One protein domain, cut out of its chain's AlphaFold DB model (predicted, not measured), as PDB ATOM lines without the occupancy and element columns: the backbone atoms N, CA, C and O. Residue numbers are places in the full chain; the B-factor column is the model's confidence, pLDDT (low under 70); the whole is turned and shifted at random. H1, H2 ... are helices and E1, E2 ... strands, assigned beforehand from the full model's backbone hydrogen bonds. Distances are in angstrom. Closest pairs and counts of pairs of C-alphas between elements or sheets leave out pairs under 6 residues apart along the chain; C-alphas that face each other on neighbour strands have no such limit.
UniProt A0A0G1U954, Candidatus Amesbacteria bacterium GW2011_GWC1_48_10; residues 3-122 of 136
ATOM      1  N   THR A   3     265.381 211.962 229.396       95.88
ATOM      2  CA  THR A   3     266.418 211.647 228.399       95.88
ATOM      3  C   THR A   3     267.688 212.469 228.595       95.88
ATOM      4  O   THR A   3     268.781 211.918 228.645       95.88
ATOM      5  N   ASP A   4     267.558 213.781 228.759       96.00
ATOM      6  CA  ASP A   4     268.705 214.679 228.895       96.00
ATOM      7  C   ASP A   4     269.433 214.464 230.239       96.00
ATOM      8  O   ASP A   4     270.659 214.565 230.303       96.00
ATOM      9  N   CYS A   5     268.690 214.138 231.310       96.94
ATOM     10  CA  CYS A   5     269.254 213.738 232.605       96.94
ATOM     11  C   CYS A   5     270.112 212.481 232.422       96.94
ATOM     12  O   CYS A   5     271.309 212.497 232.722       96.94
ATOM     13  N   LEU A   6     269.537 211.440 231.810       97.25
ATOM     14  CA  LEU A   6     270.217 210.175 231.535       97.25
ATOM     15  C   LEU A   6     271.455 210.377 230.664       97.25
ATOM     16  O   LEU A   6     272.511 209.849 230.992       97.25
ATOM     17  N   VAL A   7     271.355 211.178 229.597       97.31
ATOM     18  CA  VAL A   7     272.487 211.527 228.725       97.31
ATOM     19  C   VAL A   7     273.611 212.189 229.520       97.31
ATOM     20  O   VAL A   7     274.767 211.794 229.365       97.31
ATOM     21  N   SER A   8     273.291 213.142 230.400       97.38
ATOM     22  CA  SER A   8     274.294 213.823 231.228       97.38
ATOM     23  C   SER A   8     274.974 212.900 232.251       97.38
ATOM     24  O   SER A   8     276.129 213.125 232.607       97.38
ATOM     25  N   ALA A   9     274.299 211.820 232.658       96.94
ATOM     26  CA  ALA A   9     274.784 210.837 233.626       96.94
ATOM     27  C   ALA A   9     275.475 209.607 233.000       96.94
ATOM     28  O   ALA A   9     275.933 208.732 233.729       96.94
ATOM     29  N   ARG A  10     275.619 209.529 231.665       96.31
ATOM     30  CA  ARG A  10     276.179 208.356 230.941       96.31
ATOM     31  C   ARG A  10     277.623 207.980 231.279       96.31
ATOM     32  O   ARG A  10     278.130 207.006 230.739       96.31
ATOM     33  N   PHE A  11     278.305 208.773 232.095       96.25
ATOM     34  CA  PHE A  11     279.636 208.437 232.588       96.25
ATOM     35  C   PHE A  11     279.607 207.473 233.781       96.25
ATOM     36  O   PHE A  11     280.669 207.006 234.171       96.25
ATOM     37  N   ALA A  12     278.434 207.210 234.366       96.81
ATOM     38  CA  ALA A  12     278.264 206.200 235.401       96.81
ATOM     39  C   ALA A  12     278.265 204.788 234.799       96.81
ATOM     40  O   ALA A  12     277.683 204.564 233.736       96.81
ATOM     41  N   ASP A  13     278.863 203.835 235.514       96.44
ATOM     42  CA  ASP A  13     278.894 202.421 235.117       96.44
ATOM     43  C   ASP A  13     277.505 201.762 235.174       96.44
ATOM     44  O   ASP A  13     277.195 200.860 234.398       96.44
ATOM     45  N   GLU A  14     276.648 202.229 236.086       96.31
ATOM     46  CA  GLU A  14     275.266 201.781 236.255       96.31
ATOM     47  C   GLU A  14     274.344 202.995 236.427       96.31
ATOM     48  O   GLU A  14     274.631 203.907 237.204       96.31
ATOM     49  N   ILE A  15     273.200 202.988 235.735       97.69
ATOM     50  CA  ILE A  15     272.133 203.978 235.922       97.69
ATOM     51  C   ILE A  15     270.871 203.258 236.388       97.69
ATOM     52  O   ILE A  15     270.379 202.344 235.724       97.69
ATOM     53  N   ILE A  16     270.320 203.708 237.516       97.75
ATOM     54  CA  ILE A  16     269.081 203.189 238.095       97.75
ATOM     55  C   ILE A  16     268.042 204.301 238.103       97.75
ATOM     56  O   ILE A  16     268.233 205.341 238.729       97.75
ATOM     57  N   VAL A  17     266.913 204.061 237.442       97.19
ATOM     58  CA  VAL A  17     265.747 204.942 237.483       97.19
ATOM     59  C   VAL A  17     264.733 204.358 238.451       97.19
ATOM     60  O   VAL A  17     264.197 203.268 238.236       97.19
ATOM     61  N   VAL A  18     264.464 205.107 239.518       96.62
ATOM     62  CA  VAL A  18     263.392 204.805 240.463       96.62
ATOM     63  C   VAL A  18     262.111 205.460 239.957       96.62
ATOM     64  O   VAL A  18     261.954 206.676 240.017       96.62
ATOM     65  N   ASP A  19     261.203 204.644 239.442       95.62
ATOM     66  CA  ASP A  19     259.937 205.082 238.875       95.62
ATOM     67  C   ASP A  19     258.788 204.906 239.878       95.62
ATOM     68  O   ASP A  19     258.572 203.819 240.424       95.62
ATOM     69  N   ASN A  20     258.029 205.984 240.083       93.00
ATOM     70  CA  ASN A  20     256.874 206.037 240.975       93.00
ATOM     71  C   ASN A  20     255.555 206.041 240.182       93.00
ATOM     72  O   ASN A  20     254.750 206.962 240.303       93.00
ATOM     73  N   ALA A  21     255.360 205.005 239.364       91.00
ATOM     74  CA  ALA A  21     254.160 204.771 238.562       91.00
ATOM     75  C   ALA A  21     253.912 205.809 237.452       91.00
ATOM     76  O   ALA A  21     252.769 206.205 237.220       91.00
ATOM     77  N   SER A  22     254.958 206.205 236.716       90.69
ATOM     78  CA  SER A  22     254.767 207.036 235.522       90.69
ATOM     79  C   SER A  22     253.909 206.314 234.479       90.69
ATOM     80  O   SER A  22     254.114 205.126 234.194       90.69
ATOM     81  N   THR A  23     252.953 207.051 233.911       92.06
ATOM     82  CA  THR A  23     252.020 206.604 232.862       92.06
ATOM     83  C   THR A  23     252.387 207.124 231.472       92.06
ATOM     84  O   THR A  23     251.793 206.706 230.480       92.06
ATOM     85  N   ASP A  24     253.363 208.026 231.394       92.88
ATOM     86  CA  ASP A  24     253.897 208.575 230.157       92.88
ATOM     87  C   ASP A  24     255.062 207.722 229.609       92.88
ATOM     88  O   ASP A  24     255.320 206.592 230.036       92.88
ATOM     89  N   ALA A  25     255.802 208.267 228.642       93.56
ATOM     90  CA  ALA A  25     256.940 207.591 228.024       93.56
ATOM     91  C   ALA A  25     258.204 207.533 228.913       93.56
ATOM     92  O   ALA A  25     259.248 207.072 228.450       93.56
ATOM     93  N   THR A  26     258.166 207.978 230.176       94.19
ATOM     94  CA  THR A  26     259.350 208.047 231.054       94.19
ATOM     95  C   THR A  26     260.090 206.714 231.136       94.19
ATOM     96  O   THR A  26     261.308 206.658 230.963       94.19
ATOM     97  N   VAL A  27     259.364 205.615 231.341       94.44
ATOM     98  CA  VAL A  27     259.970 204.289 231.528       94.44
ATOM     99  C   VAL A  27     260.517 203.720 230.224       94.44
ATOM    100  O   VAL A  27     261.568 203.080 230.236       94.44
ATOM    101  N   SER A  28     259.825 203.927 229.100       95.44
ATOM    102  CA  SER A  28     260.314 203.460 227.799       95.44
ATOM    103  C   SER A  28     261.576 204.216 227.386       95.44
ATOM    104  O   SER A  28     262.540 203.578 226.965       95.44
ATOM    105  N   MET A  29     261.624 205.534 227.609       94.94
ATOM    106  CA  MET A  29     262.827 206.348 227.403       94.94
ATOM    107  C   MET A  29     263.964 205.942 228.348       94.94
ATOM    108  O   MET A  29     265.102 205.809 227.922       94.94
ATOM    109  N   ALA A  30     263.691 205.681 229.626       95.12
ATOM    110  CA  ALA A  30     264.734 205.232 230.547       95.12
ATOM    111  C   ALA A  30     265.361 203.896 230.109       95.12
ATOM    112  O   ALA A  30     266.585 203.752 230.091       95.12
ATOM    113  N   LYS A  31     264.532 202.937 229.679       94.31
ATOM    114  CA  LYS A  31     265.002 201.644 229.167       94.31
ATOM    115  C   LYS A  31     265.838 201.775 227.895       94.31
ATOM    116  O   LYS A  31     266.827 201.057 227.766       94.31
ATOM    117  N   SER A  32     265.487 202.679 226.975       94.75
ATOM    118  CA  SER A  32     266.270 202.880 225.744       94.75
ATOM    119  C   SER A  32     267.673 203.440 226.011       94.75
ATOM    120  O   SER A  32     268.568 203.263 225.190       94.75
ATOM    121  N   HIS A  33     267.889 204.042 227.181       94.31
ATOM    122  CA  HIS A  33     269.189 204.507 227.668       94.31
ATOM    123  C   HIS A  33     269.911 203.490 228.569       94.31
ATOM    124  O   HIS A  33     270.816 203.868 229.310       94.31
ATOM    125  N   ALA A  34     269.527 202.210 228.507       91.94
ATOM    126  CA  ALA A  34     270.105 201.115 229.295       91.94
ATOM    127  C   ALA A  34     270.014 201.307 230.822       91.94
ATOM    128  O   ALA A  34     270.778 200.702 231.572       91.94
ATOM    129  N   ALA A  35     269.062 202.113 231.304       94.06
ATOM    130  CA  ALA A  35     268.838 202.259 232.733       94.06
ATOM    131  C   ALA A  35     268.067 201.060 233.306       94.06
ATOM    132  O   ALA A  35     267.071 200.592 232.740       94.06
ATOM    133  N   LYS A  36     268.480 200.606 234.490       96.50
ATOM    134  CA  LYS A  36     267.726 199.652 235.305       96.50
ATOM    135  C   LYS A  36     266.517 200.357 235.907       96.50
ATOM    136  O   LYS A  36     266.652 201.408 236.523       96.50
ATOM    137  N   ILE A  37     265.335 199.765 235.764       97.19
ATOM    138  CA  ILE A  37     264.095 200.352 236.286       97.19
ATOM    139  C   ILE A  37     263.731 199.694 237.613       97.19
ATOM    140  O   ILE A  37     263.510 198.485 237.669       97.19
ATOM    141  N   VAL A  38     263.607 200.501 238.661       96.69
ATOM    142  CA  VAL A  38     263.067 200.105 239.964       96.69
ATOM    143  C   VAL A  38     261.702 200.751 240.114       96.69
ATOM    144  O   VAL A  38     261.598 201.970 240.194       96.69
ATOM    145  N   ARG A  39     260.640 199.945 240.155       95.19
ATOM    146  CA  ARG A  39     259.310 200.451 240.509       95.19
ATOM    147  C   ARG A  39     259.226 200.562 242.026       95.19
ATOM    148  O   ARG A  39     259.485 199.584 242.724       95.19
ATOM    149  N   THR A  40     258.848 201.728 242.525       93.19
ATOM    150  CA  THR A  40     258.660 201.971 243.958       93.19
ATOM    151  C   THR A  40     257.190 202.244 244.267       93.19
ATOM    152  O   THR A  40     256.449 202.762 243.435       93.19
ATOM    153  N   LYS A  41     256.770 201.872 245.479       88.94
ATOM    154  CA  LYS A  41     255.510 202.320 246.098       88.94
ATOM    155  C   LYS A  41     255.774 203.359 247.197       88.94
ATOM    156  O   LYS A  41     254.894 203.634 248.008       88.94
ATOM    157  N   GLY A  42     257.006 203.866 247.266       81.44
ATOM    158  CA  GLY A  42     257.483 204.755 248.310       81.44
ATOM    159  C   GLY A  42     256.712 206.069 248.314       81.44
ATOM    160  O   GLY A  42     256.711 206.813 247.325       81.44
ATOM    161  N   ALA A  43     256.074 206.354 249.447       79.25
ATOM    162  CA  ALA A  43     255.221 207.526 249.614       79.25
ATOM    163  C   ALA A  43     256.036 208.829 249.624       79.25
ATOM    164  O   ALA A  43     255.567 209.852 249.128       79.25
ATOM    165  N   ASP A  44     257.275 208.776 250.122       88.38
ATOM    166  CA  ASP A  44     258.163 209.928 250.262       88.38
ATOM    167  C   ASP A  44     259.495 209.771 249.507       88.38
ATOM    168  O   ASP A  44     259.876 208.692 249.046       88.38
ATOM    169  N   TYR A  45     260.238 210.874 249.395       86.38
ATOM    170  CA  TYR A  45     261.538 210.907 248.723       86.38
ATOM    171  C   TYR A  45     262.587 209.980 249.350       86.38
ATOM    172  O   TYR A  45     263.452 209.469 248.637       86.38
ATOM    173  N   SER A  46     262.532 209.751 250.662       90.19
ATOM    174  CA  SER A  46     263.511 208.917 251.367       90.19
ATOM    175  C   SER A  46     263.314 207.446 251.022       90.19
ATOM    176  O   SER A  46     264.282 206.759 250.704       90.19
ATOM    177  N   GLN A  47     262.067 206.971 250.994       91.50
ATOM    178  CA  GLN A  47     261.733 205.614 250.564       91.50
ATOM    179  C   GLN A  47     262.144 205.371 249.113       91.50
ATOM    180  O   GLN A  47     262.774 204.355 248.829       91.50
ATOM    181  N   ARG A  48     261.890 206.328 248.214       93.12
ATOM    182  CA  ARG A  48     262.302 206.221 246.805       93.12
ATOM    183  C   ARG A  48     263.825 206.119 246.667       93.12
ATOM    184  O   ARG A  48     264.318 205.241 245.963       93.12
ATOM    185  N   LYS A  49     264.581 206.951 247.397       92.88
ATOM    186  CA  LYS A  49     266.052 206.861 247.458       92.88
ATOM    187  C   LYS A  49     266.518 205.508 247.994       92.88
ATOM    188  O   LYS A  49     267.415 204.899 247.417       92.88
ATOM    189  N   ASN A  50     265.890 205.012 249.056       93.75
ATOM    190  CA  ASN A  50     266.225 203.719 249.650       93.75
ATOM    191  C   ASN A  50     265.949 202.548 248.705       93.75
ATOM    192  O   ASN A  50     266.757 201.624 248.638       93.75
ATOM    193  N   ASP A  51     264.846 202.574 247.961       94.62
ATOM    194  CA  ASP A  51     264.538 201.537 246.974       94.62
ATOM    195  C   ASP A  51     265.540 201.541 245.816       94.62
ATOM    196  O   ASP A  51     265.972 200.474 245.379       94.62
ATOM    197  N   GLY A  52     265.993 202.725 245.390       94.94
ATOM    198  CA  GLY A  52     267.122 202.861 244.469       94.94
ATOM    199  C   GLY A  52     268.410 202.251 245.028       94.94
ATOM    200  O   GLY A  52     269.033 201.429 244.363       94.94
ATOM    201  N   LEU A  53     268.781 202.581 246.272       94.69
ATOM    202  CA  LEU A  53     270.006 202.076 246.913       94.69
ATOM    203  C   LEU A  53     270.042 200.554 247.039       94.69
ATOM    204  O   LEU A  53     271.090 199.953 246.814       94.69
ATOM    205  N   LYS A  54     268.907 199.921 247.355       94.06
ATOM    206  CA  LYS A  54     268.798 198.452 247.407       94.06
ATOM    207  C   LYS A  54     269.103 197.799 246.058       94.06
ATOM    208  O   LYS A  54     269.508 196.642 246.020       94.06
ATOM    209  N   ALA A  55     268.884 198.518 244.959       94.81
ATOM    210  CA  ALA A  55     269.109 198.019 243.612       94.81
ATOM    211  C   ALA A  55     270.528 198.279 243.083       94.81
ATOM    212  O   ALA A  55     270.863 197.687 242.057       94.81
ATOM    213  N   VAL A  56     271.332 199.117 243.750       95.62
ATOM    214  CA  VAL A  56     272.717 199.436 243.356       95.62
ATOM    215  C   VAL A  56     273.594 198.192 243.427       95.62
ATOM    216  O   VAL A  56     273.615 197.505 244.457       95.62
ATOM    217  N   SER A  57     274.381 197.947 242.377       94.50
ATOM    218  CA  SER A  57     275.335 196.839 242.302       94.50
ATOM    219  C   SER A  57     276.213 196.716 243.561       94.50
ATOM    220  O   SER A  57     276.699 197.724 244.085       94.50
ATOM    221  N   PRO A  58     276.459 195.501 244.091       91.88
ATOM    222  CA  PRO A  58     277.395 195.283 245.199       91.88
ATOM    223  C   PRO A  58     278.819 195.779 244.927       91.88
ATOM    224  O   PRO A  58     279.510 196.120 245.877       91.88
ATOM    225  N   ALA A  59     279.225 195.845 243.656       91.88
ATOM    226  CA  ALA A  59     280.548 196.309 243.235       91.88
ATOM    227  C   ALA A  59     280.660 197.840 243.103       91.88
ATOM    228  O   ALA A  59     281.729 198.338 242.773       91.88
ATOM    229  N   ALA A  60     279.569 198.587 243.300       93.50
ATOM    230  CA  ALA A  60     279.601 200.040 243.193       93.50
ATOM    231  C   ALA A  60     280.221 200.678 244.446       93.50
ATOM    232  O   ALA A  60     279.705 200.499 245.551       93.50
ATOM    233  N   ASP A  61     281.263 201.485 244.249       92.56
ATOM    234  CA  ASP A  61     281.937 202.222 245.327       92.56
ATOM    235  C   ASP A  61     281.273 203.570 245.632       92.56
ATOM    236  O   ASP A  61     281.212 204.008 246.785       92.56
ATOM    237  N   TRP A  62     280.763 204.231 244.590       95.44
ATOM    238  CA  TRP A  62     280.171 205.564 244.647       95.44
ATOM    239  C   TRP A  62     278.736 205.550 244.132       95.44
ATOM    240  O   TRP A  62     278.409 204.876 243.158       95.44
ATOM    241  N   VAL A  63     277.882 206.342 244.775       96.62
ATOM    242  CA  VAL A  63     276.504 206.597 244.363       96.62
ATOM    243  C   VAL A  63     276.336 208.092 244.145       96.62
ATOM    244  O   VAL A  63     276.712 208.897 244.995       96.62
ATOM    245  N   LEU A  64     275.741 208.452 243.009       97.06
ATOM    246  CA  LEU A  64     275.311 209.808 242.700       97.06
ATOM    247  C   LEU A  64     273.786 209.834 242.596       97.06
ATOM    248  O   LEU A  64     273.214 209.205 241.708       97.06
ATOM    249  N   PHE A  65     273.123 210.581 243.476       96.25
ATOM    250  CA  PHE A  65     271.712 210.900 243.285       96.25
ATOM    251  C   PHE A  65     271.535 212.093 242.358       96.25
ATOM    252  O   PHE A  65     272.220 213.101 242.496       96.25
ATOM    253  N   LEU A  66     270.551 211.993 241.474       95.38
ATOM    254  CA  LEU A  66     270.203 213.024 240.510       95.38
ATOM    255  C   LEU A  66     268.690 212.991 240.290       95.38
ATOM    256  O   LEU A  66     268.119 211.906 240.151       95.38
ATOM    257  N   ASP A  67     268.046 214.152 240.282       93.56
ATOM    258  CA  ASP A  67     266.626 214.249 239.947       93.56
ATOM    259  C   ASP A  67     266.441 214.255 238.412       93.56
ATOM    260  O   ASP A  67     267.354 214.575 237.644       93.56
ATOM    261  N   ALA A  68     265.264 213.854 237.917       93.25
ATOM    262  CA  ALA A  68     265.037 213.646 236.475       93.25
ATOM    263  C   ALA A  68     265.068 214.949 235.641       93.25
ATOM    264  O   ALA A  68     265.210 214.931 234.410       93.25
ATOM    265  N   ASP A  69     264.940 216.097 236.292       92.31
ATOM    266  CA  ASP A  69     265.005 217.445 235.734       92.31
ATOM    267  C   ASP A  69     266.383 218.114 235.894       92.31
ATOM    268  O   ASP A  69     266.638 219.123 235.240       92.31
ATOM    269  N   GLU A  70     267.316 217.507 236.630       94.06
ATOM    270  CA  GLU A  70     268.689 217.995 236.796       94.06
ATOM    271  C   GLU A  70     269.605 217.538 235.640       94.06
ATOM    272  O   GLU A  70     269.364 216.513 234.989       94.06
ATOM    273  N   ARG A  71     270.667 218.307 235.352       95.06
ATOM    274  CA  ARG A  71     271.688 217.990 234.334       95.06
ATOM    275  C   ARG A  71     273.085 218.154 234.898       95.06
ATOM    276  O   ARG A  71     273.392 219.169 235.515       95.06
ATOM    277  N   ILE A  72     273.951 217.194 234.600       96.75
ATOM    278  CA  ILE A  72     275.367 217.271 234.953       96.75
ATOM    279  C   ILE A  72     276.115 217.975 233.819       96.75
ATOM    280  O   ILE A  72     276.235 217.451 232.710       96.75
ATOM    281  N   GLY A  73     276.616 219.179 234.097       95.56
ATOM    282  CA  GLY A  73     277.471 219.912 233.165       95.56
ATOM    283  C   GLY A  73     278.837 219.237 232.968       95.56
ATOM    284  O   GLY A  73     279.283 218.475 233.829       95.56
ATOM    285  N   PRO A  74     279.550 219.532 231.865       96.12
ATOM    286  CA  PRO A  74     280.837 218.902 231.558       96.12
ATOM    287  C   PRO A  74     281.903 219.150 232.634       96.12
ATOM    288  O   PRO A  74     282.666 218.239 232.946       96.12
ATOM    289  N   LEU A  75     281.917 220.344 233.240       96.31
ATOM    290  CA  LEU A  75     282.845 220.685 234.324       96.31
ATOM    291  C   LEU A  75     282.582 219.846 235.580       96.31
ATOM    292  O   LEU A  75     283.501 219.211 236.088       96.31
ATOM    293  N   LEU A  76     281.319 219.762 236.016       96.38
ATOM    294  CA  LEU A  76     280.934 218.940 237.166       96.38
ATOM    295  C   LEU A  76     281.229 217.456 236.913       96.38
ATOM    296  O   LEU A  76     281.746 216.770 237.787       96.38
ATOM    297  N   ARG A  77     280.956 216.952 235.704       97.31
ATOM    298  CA  ARG A  77     281.326 215.584 235.321       97.31
ATOM    299  C   ARG A  77     282.829 215.347 235.484       97.31
ATOM    300  O   ARG A  77     283.225 214.327 236.044       97.31
ATOM    301  N   GLN A  78     283.660 216.253 234.970       97.12
ATOM    302  CA  GLN A  78     285.114 216.136 235.068       97.12
ATOM    303  C   GLN A  78     285.576 216.152 236.529       97.12
ATOM    304  O   GLN A  78     286.413 215.335 236.909       97.12
ATOM    305  N   GLU A  79     285.005 217.033 237.346       96.00
ATOM    306  CA  GLU A  79     285.293 217.120 238.775       96.00
ATOM    307  C   GLU A  79     284.911 215.831 239.514       96.00
ATOM    308  O   GLU A  79     285.739 215.278 240.236       96.00
ATOM    309  N   ILE A  80     283.713 215.287 239.267       96.25
ATOM    310  CA  ILE A  80     283.268 214.011 239.846       96.25
ATOM    311  C   ILE A  80     284.257 212.896 239.497       96.25
ATOM    312  O   ILE A  80     284.732 212.205 240.394       96.25
ATOM    313  N   LEU A  81     284.615 212.742 238.216       95.94
ATOM    314  CA  LEU A  81     285.552 211.704 237.773       95.94
ATOM    315  C   LEU A  81     286.929 211.846 238.439       95.94
ATOM    316  O   LEU A  81     287.527 210.856 238.862       95.94
ATOM    317  N   GLN A  82     287.428 213.074 238.584       94.31
ATOM    318  CA  GLN A  82     288.684 213.331 239.286       94.31
ATOM    319  C   GLN A  82     288.595 212.964 240.767       94.31
ATOM    320  O   GLN A  82     289.510 212.326 241.286       94.31
ATOM    321  N   VAL A  83     287.507 213.334 241.436       92.94
ATOM    322  CA  VAL A  83     287.288 213.058 242.858       92.94
ATOM    323  C   VAL A  83     287.201 211.557 243.129       92.94
ATOM    324  O   VAL A  83     287.909 211.073 244.008       92.94
ATOM    325  N   ILE A  84     286.405 210.813 242.354       92.50
ATOM    326  CA  ILE A  84     286.205 209.372 242.583       92.50
ATOM    327  C   ILE A  84     287.422 208.527 242.187       92.50
ATOM    328  O   ILE A  84     287.611 207.445 242.734       92.50
ATOM    329  N   SER A  85     288.259 209.011 241.258       90.12
ATOM    330  CA  SER A  85     289.493 208.318 240.844       90.12
ATOM    331  C   SER A  85     290.628 208.422 241.865       90.12
ATOM    332  O   SER A  85     291.579 207.638 241.836       90.12
ATOM    333  N   ARG A  86     290.559 209.401 242.771       86.94
ATOM    334  CA  ARG A  86     291.555 209.606 243.823       86.94
ATOM    335  C   ARG A  86     291.158 208.807 245.059       86.94
ATOM    336  O   ARG A  86     289.979 208.611 245.337       86.94
ATOM    337  N   ARG A  87     292.149 208.415 245.868       76.88
ATOM    338  CA  ARG A  87     291.882 207.990 247.250       76.88
ATOM    339  C   ARG A  87     291.385 209.201 248.033       76.88
ATOM    340  O   ARG A  87     292.187 209.966 248.564       76.88
ATOM    341  N   SER A  88     290.074 209.408 248.036       77.25
ATOM    342  CA  SER A  88     289.454 210.449 248.838       77.25
ATOM    343  C   SER A  88     289.364 210.018 250.298       77.25
ATOM    344  O   SER A  88     289.041 208.874 250.605       77.25
ATOM    345  N   THR A  89     289.629 210.954 251.204       84.06
ATOM    346  CA  THR A  89     289.361 210.809 252.641       84.06
ATOM    347  C   THR A  89     287.919 211.169 253.010       84.06
ATOM    348  O   THR A  89     287.538 211.031 254.170       84.06
ATOM    349  N   HIS A  90     287.126 211.678 252.064       90.38
ATOM    350  CA  HIS A  90     285.765 212.149 252.302       90.38
ATOM    351  C   HIS A  90     284.751 211.092 251.874       90.38
ATOM    352  O   HIS A  90     284.821 210.577 250.762       90.38
ATOM    353  N   SER A  91     283.757 210.832 252.724       90.81
ATOM    354  CA  SER A  91     282.716 209.839 252.433       90.81
ATOM    355  C   SER A  91     281.566 210.364 251.576       90.81
ATOM    356  O   SER A  91     280.760 209.575 251.082       90.81
ATOM    357  N   ALA A  92     281.450 211.685 251.428       94.69
ATOM    358  CA  ALA A  92     280.388 212.333 250.675       94.69
ATOM    359  C   ALA A  92     280.784 213.746 250.233       94.69
ATOM    360  O   ALA A  92     281.608 214.402 250.869       94.69
ATOM    361  N   TYR A  93     280.132 214.215 249.172       95.19
ATOM    362  CA  TYR A  93     280.298 215.534 248.583       95.19
ATOM    363  C   TYR A  93     278.942 216.200 248.370       95.19
ATOM    364  O   TYR A  93     277.990 215.598 247.856       95.19
ATOM    365  N   ALA A  94     278.879 217.472 248.756       95.50
ATOM    366  CA  ALA A  94     277.780 218.348 248.401       95.50
ATOM    367  C   ALA A  94     278.059 218.982 247.035       95.50
ATOM    368  O   ALA A  94     279.155 219.482 246.794       95.50
ATOM    369  N   ILE A  95     277.070 218.937 246.148       94.94
ATOM    370  CA  ILE A  95     277.157 219.473 244.789       94.94
ATOM    371  C   ILE A  95     276.301 220.744 244.727       94.94
ATOM    372  O   ILE A  95     275.150 220.699 245.184       94.94
ATOM    373  N   PRO A  96     276.823 221.860 244.183       91.50
ATOM    374  CA  PRO A  96     276.033 223.067 243.983       91.50
ATOM    375  C   PRO A  96     274.940 222.821 242.942       91.50
ATOM    376  O   PRO A  96     275.193 222.264 241.870       91.50
ATOM    377  N   ARG A  97     273.720 223.269 243.236       90.25
ATOM    378  CA  ARG A  97     272.597 223.263 242.299       90.25
ATOM    379  C   ARG A  97     272.392 224.653 241.731       90.25
ATOM    380  O   ARG A  97     272.086 225.599 242.451       90.25
ATOM    381  N   GLN A  98     272.518 224.758 240.415       89.81
ATOM    382  CA  GLN A  98     272.154 225.969 239.697       89.81
ATOM    383  C   GLN A  98     270.675 225.900 239.320       89.81
ATOM    384  O   GLN A  98     270.289 225.179 238.399       89.81
ATOM    385  N   ASN A  99     269.847 226.661 240.032       89.06
ATOM    386  CA  ASN A  99     268.419 226.737 239.754       89.06
ATOM    387  C   ASN A  99     268.157 227.645 238.545       89.06
ATOM    388  O   ASN A  99     268.646 228.775 238.486       89.06
ATOM    389  N   ILE A 100     267.372 227.155 237.583       87.50
ATOM    390  CA  ILE A 100     266.964 227.908 236.392       87.50
ATOM    391  C   ILE A 100     265.479 228.235 236.525       87.50
ATOM    392  O   ILE A 100     264.641 227.337 236.549       87.50
ATOM    393  N   PHE A 101     265.148 229.521 236.581       86.38
ATOM    394  CA  PHE A 101     263.777 230.012 236.662       86.38
ATOM    395  C   PHE A 101     263.466 230.880 235.446       86.38
ATOM    396  O   PHE A 101     264.195 231.821 235.145       86.38
ATOM    397  N   LEU A 102     262.402 230.537 234.713       88.81
ATOM    398  CA  LEU A 102     262.004 231.222 233.470       88.81
ATOM    399  C   LEU A 102     263.160 231.377 232.458       88.81
ATOM    400  O   LEU A 102     263.290 232.392 231.781       88.81
ATOM    401  N   GLY A 103     264.021 230.358 232.371       87.19
ATOM    402  CA  GLY A 103     265.174 230.338 231.464       87.19
ATOM    403  C   GLY A 103     266.387 231.140 231.943       87.19
ATOM    404  O   GLY A 103     267.388 231.177 231.233       87.19
ATOM    405  N   GLN A 104     266.332 231.749 233.129       87.38
ATOM    406  CA  GLN A 104     267.433 232.513 233.708       87.38
ATOM    407  C   GLN A 104     267.989 231.823 234.960       87.38
ATOM    408  O   GLN A 104     267.219 231.290 235.764       87.38
ATOM    409  N   PRO A 105     269.316 231.813 235.153       85.88
ATOM    410  CA  PRO A 105     269.905 231.328 236.391       85.88
ATOM    411  C   PRO A 105     269.538 232.240 237.566       85.88
ATOM    412  O   PRO A 105     269.648 233.464 237.486       85.88
ATOM    413  N   LEU A 106     269.134 231.632 238.678       86.38
ATOM    414  CA  LEU A 106     268.957 232.331 239.944       86.38
ATOM    415  C   LEU A 106     270.278 232.319 240.715       86.38
ATOM    416  O   LEU A 106     270.732 231.266 241.148       86.38
ATOM    417  N   PHE A 107     270.877 233.495 240.902       79.62
ATOM    418  CA  PHE A 107     272.124 233.654 241.664       79.62
ATOM    419  C   PHE A 107     271.913 234.152 243.100       79.62
ATOM    420  O   PHE A 107     272.800 234.015 243.936       79.62
ATOM    421  N   PHE A 108     270.749 234.733 243.397       76.06
ATOM    422  CA  PHE A 108     270.471 235.397 244.674       76.06
ATOM    423  C   PHE A 108     269.252 234.786 245.376       76.06
ATOM    424  O   PHE A 108     268.406 234.148 244.747       76.06
ATOM    425  N   GLY A 109     269.153 234.996 246.692       74.50
ATOM    426  CA  GLY A 109     268.119 234.394 247.541       74.50
ATOM    427  C   GLY A 109     268.447 232.955 247.948       74.50
ATOM    428  O   GLY A 109     269.530 232.446 247.662       74.50
ATOM    429  N   GLY A 110     267.507 232.275 248.614       70.25
ATOM    430  CA  GLY A 110     267.725 230.923 249.161       70.25
ATOM    431  C   GLY A 110     268.043 229.835 248.124       70.25
ATOM    432  O   GLY A 110     268.323 228.706 248.502       70.25
ATOM    433  N   TRP A 111     267.963 230.152 246.827       65.19
ATOM    434  CA  TRP A 111     268.149 229.222 245.710       65.19
ATOM    435  C   TRP A 111     269.437 229.502 244.913       65.19
ATOM    436  O   TRP A 111     269.734 228.771 243.971       65.19
ATOM    437  N   GLY A 112     270.191 230.549 245.275       64.06
ATOM    438  CA  GLY A 112     271.412 230.969 244.577       64.06
ATOM    439  C   GLY A 112     272.704 230.302 245.058       64.06
ATOM    440  O   GLY A 112     273.692 230.292 244.334       64.06
ATOM    441  N   ASN A 113     272.697 229.726 246.266       71.38
ATOM    442  CA  ASN A 113     273.850 229.056 246.878       71.38
ATOM    443  C   ASN A 113     273.445 227.711 247.501       71.38
ATOM    444  O   ASN A 113     273.769 227.404 248.648       71.38
ATOM    445  N   ASP A 114     272.639 226.953 246.761       84.06
ATOM    446  CA  ASP A 114     272.055 225.701 247.224       84.06
ATOM    447  C   ASP A 114     273.015 224.531 246.978       84.06
ATOM    448  O   ASP A 114     273.395 224.250 245.841       84.06
ATOM    449  N   TYR A 115     273.408 223.843 248.049       90.31
ATOM    450  CA  TYR A 115     274.273 222.668 248.001       90.31
ATOM    451  C   TYR A 115     273.530 221.462 248.548       90.31
ATOM    452  O   TYR A 115     272.988 221.490 249.654       90.31
ATOM    453  N   VAL A 116     273.582 220.355 247.810       91.31
ATOM    454  CA  VAL A 116     272.941 219.105 248.224       91.31
ATOM    455  C   VAL A 116     273.949 217.972 248.201       91.31
ATOM    456  O   VAL A 116     274.670 217.782 247.224       91.31
ATOM    457  N   ILE A 117     273.983 217.180 249.274       93.44
ATOM    458  CA  ILE A 117     274.772 215.944 249.315       93.44
ATOM    459  C   ILE A 117     274.169 214.954 248.317       93.44
ATOM    460  O   ILE A 117     273.062 214.444 248.519       93.44
ATOM    461  N   ARG A 118     274.897 214.706 247.226       94.56
ATOM    462  CA  ARG A 118     274.444 213.866 246.108       94.56
ATOM    463  C   ARG A 118     275.428 212.756 245.766       94.56
ATOM    464  O   ARG A 118     274.961 211.679 245.418       94.56
ATOM    465  N   LEU A 119     276.737 212.999 245.880       96.25
ATOM    466  CA  LEU A 119     277.788 212.013 245.618       96.25
ATOM    467  C   LEU A 119     278.321 211.467 246.942       96.25
ATOM    468  O   LEU A 119     278.777 212.239 247.781       96.25
ATOM    469  N   PHE A 120     278.270 210.159 247.151       95.19
ATOM    470  CA  PHE A 120     278.704 209.539 248.404       95.19
ATOM    471  C   PHE A 120     279.135 208.092 248.199       95.19
ATOM    472  O   PHE A 120     278.719 207.439 247.241       95.19
ATOM    473  N   HIS A 121     279.962 207.587 249.111       92.69
ATOM    474  CA  HIS A 121     280.292 206.168 249.142       92.69
ATOM    475  C   HIS A 121     279.041 205.339 249.396       92.69
ATOM    476  O   HIS A 121     278.232 205.679 250.264       92.69
ATOM    477  N   LYS A 122     278.890 204.233 248.662       90.12
ATOM    478  CA  LYS A 122     277.749 203.338 248.844       90.12
ATOM    479  C   LYS A 122     277.656 202.913 250.321       90.12
ATOM    480  O   LYS A 122     278.601 202.333 250.853       90.12
TER     481      LYS A 122
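What this domain is: This is residues 3 to 122 of the 136 residues of a protein of Candidatus Amesbacteria bacterium GW2011_GWC1_48_10 (UniProt A0A0G1U954). Two small parts make this domain: a pair of parallel strands, E1 and E2, layered between H2 and H3, with H1 by H2; and a three-stranded antiparallel sheet, E3 - E5 - E4, which H4 only grazes. A long loop, residues 98 to 113, lies far from the mean of the C-alphas. The 120 printed residues include four named helices and five named strands, in the order H1 E1 H2 E2 H3 E3 H4 E4 E5, class mixed. The whole is compact, with a radius of gyration of the C-alphas of 15.1 A and spans of 40 by 36 by 26 A.

Where its parts are: H1, residues 3 to 8, begins at C-alpha 3 (266.418, 211.647, 228.399). E1 is residues 16 to 19, H2 26 to 32, E2 36 to 39, H3 45 to 55 (15.8 A) and E3 62 to 64. H4, residues 74 to 85, is 16.5 A long; E4 is residues 92 to 97. E5, residues 114 to 121, is 21.3 A long and ends at C-alpha 121 (280.292, 206.168, 249.142).

How they stand to each other: H1 and H2 only just touch, with 3 pairs of C-alphas within 8 A, the closest Thr 3 and Met 29 at 6.5 A. E1, H2, E2 form a strand-helix-strand unit, two parallel neighbours joined through a helix, with a right-handed crossover; N 17 and O 36 are 2.8 A apart. The closest C-alphas of E1 and H3 are Val 18 and Gly 52, 5.8 A. E3, H4, E4 form a split unit, E5 between the strands, with a left-handed crossover. N 63 and O 120 are 2.8 A apart between E3 and E5, and N 93 and O 119 2.8 A in the hairpin E4 and E5. Every O i to N i+4 pair is within hydrogen-bond range in H1, H2 and H4, and 6 of 7 in H3.

The domain as a whole: The C-alphas farthest apart are those of Thr 23 and Thr 89, 42.5 A. The printed part has no cut; the link E4 to E5 is long. Residues 111 to 112 have pLDDT under 70.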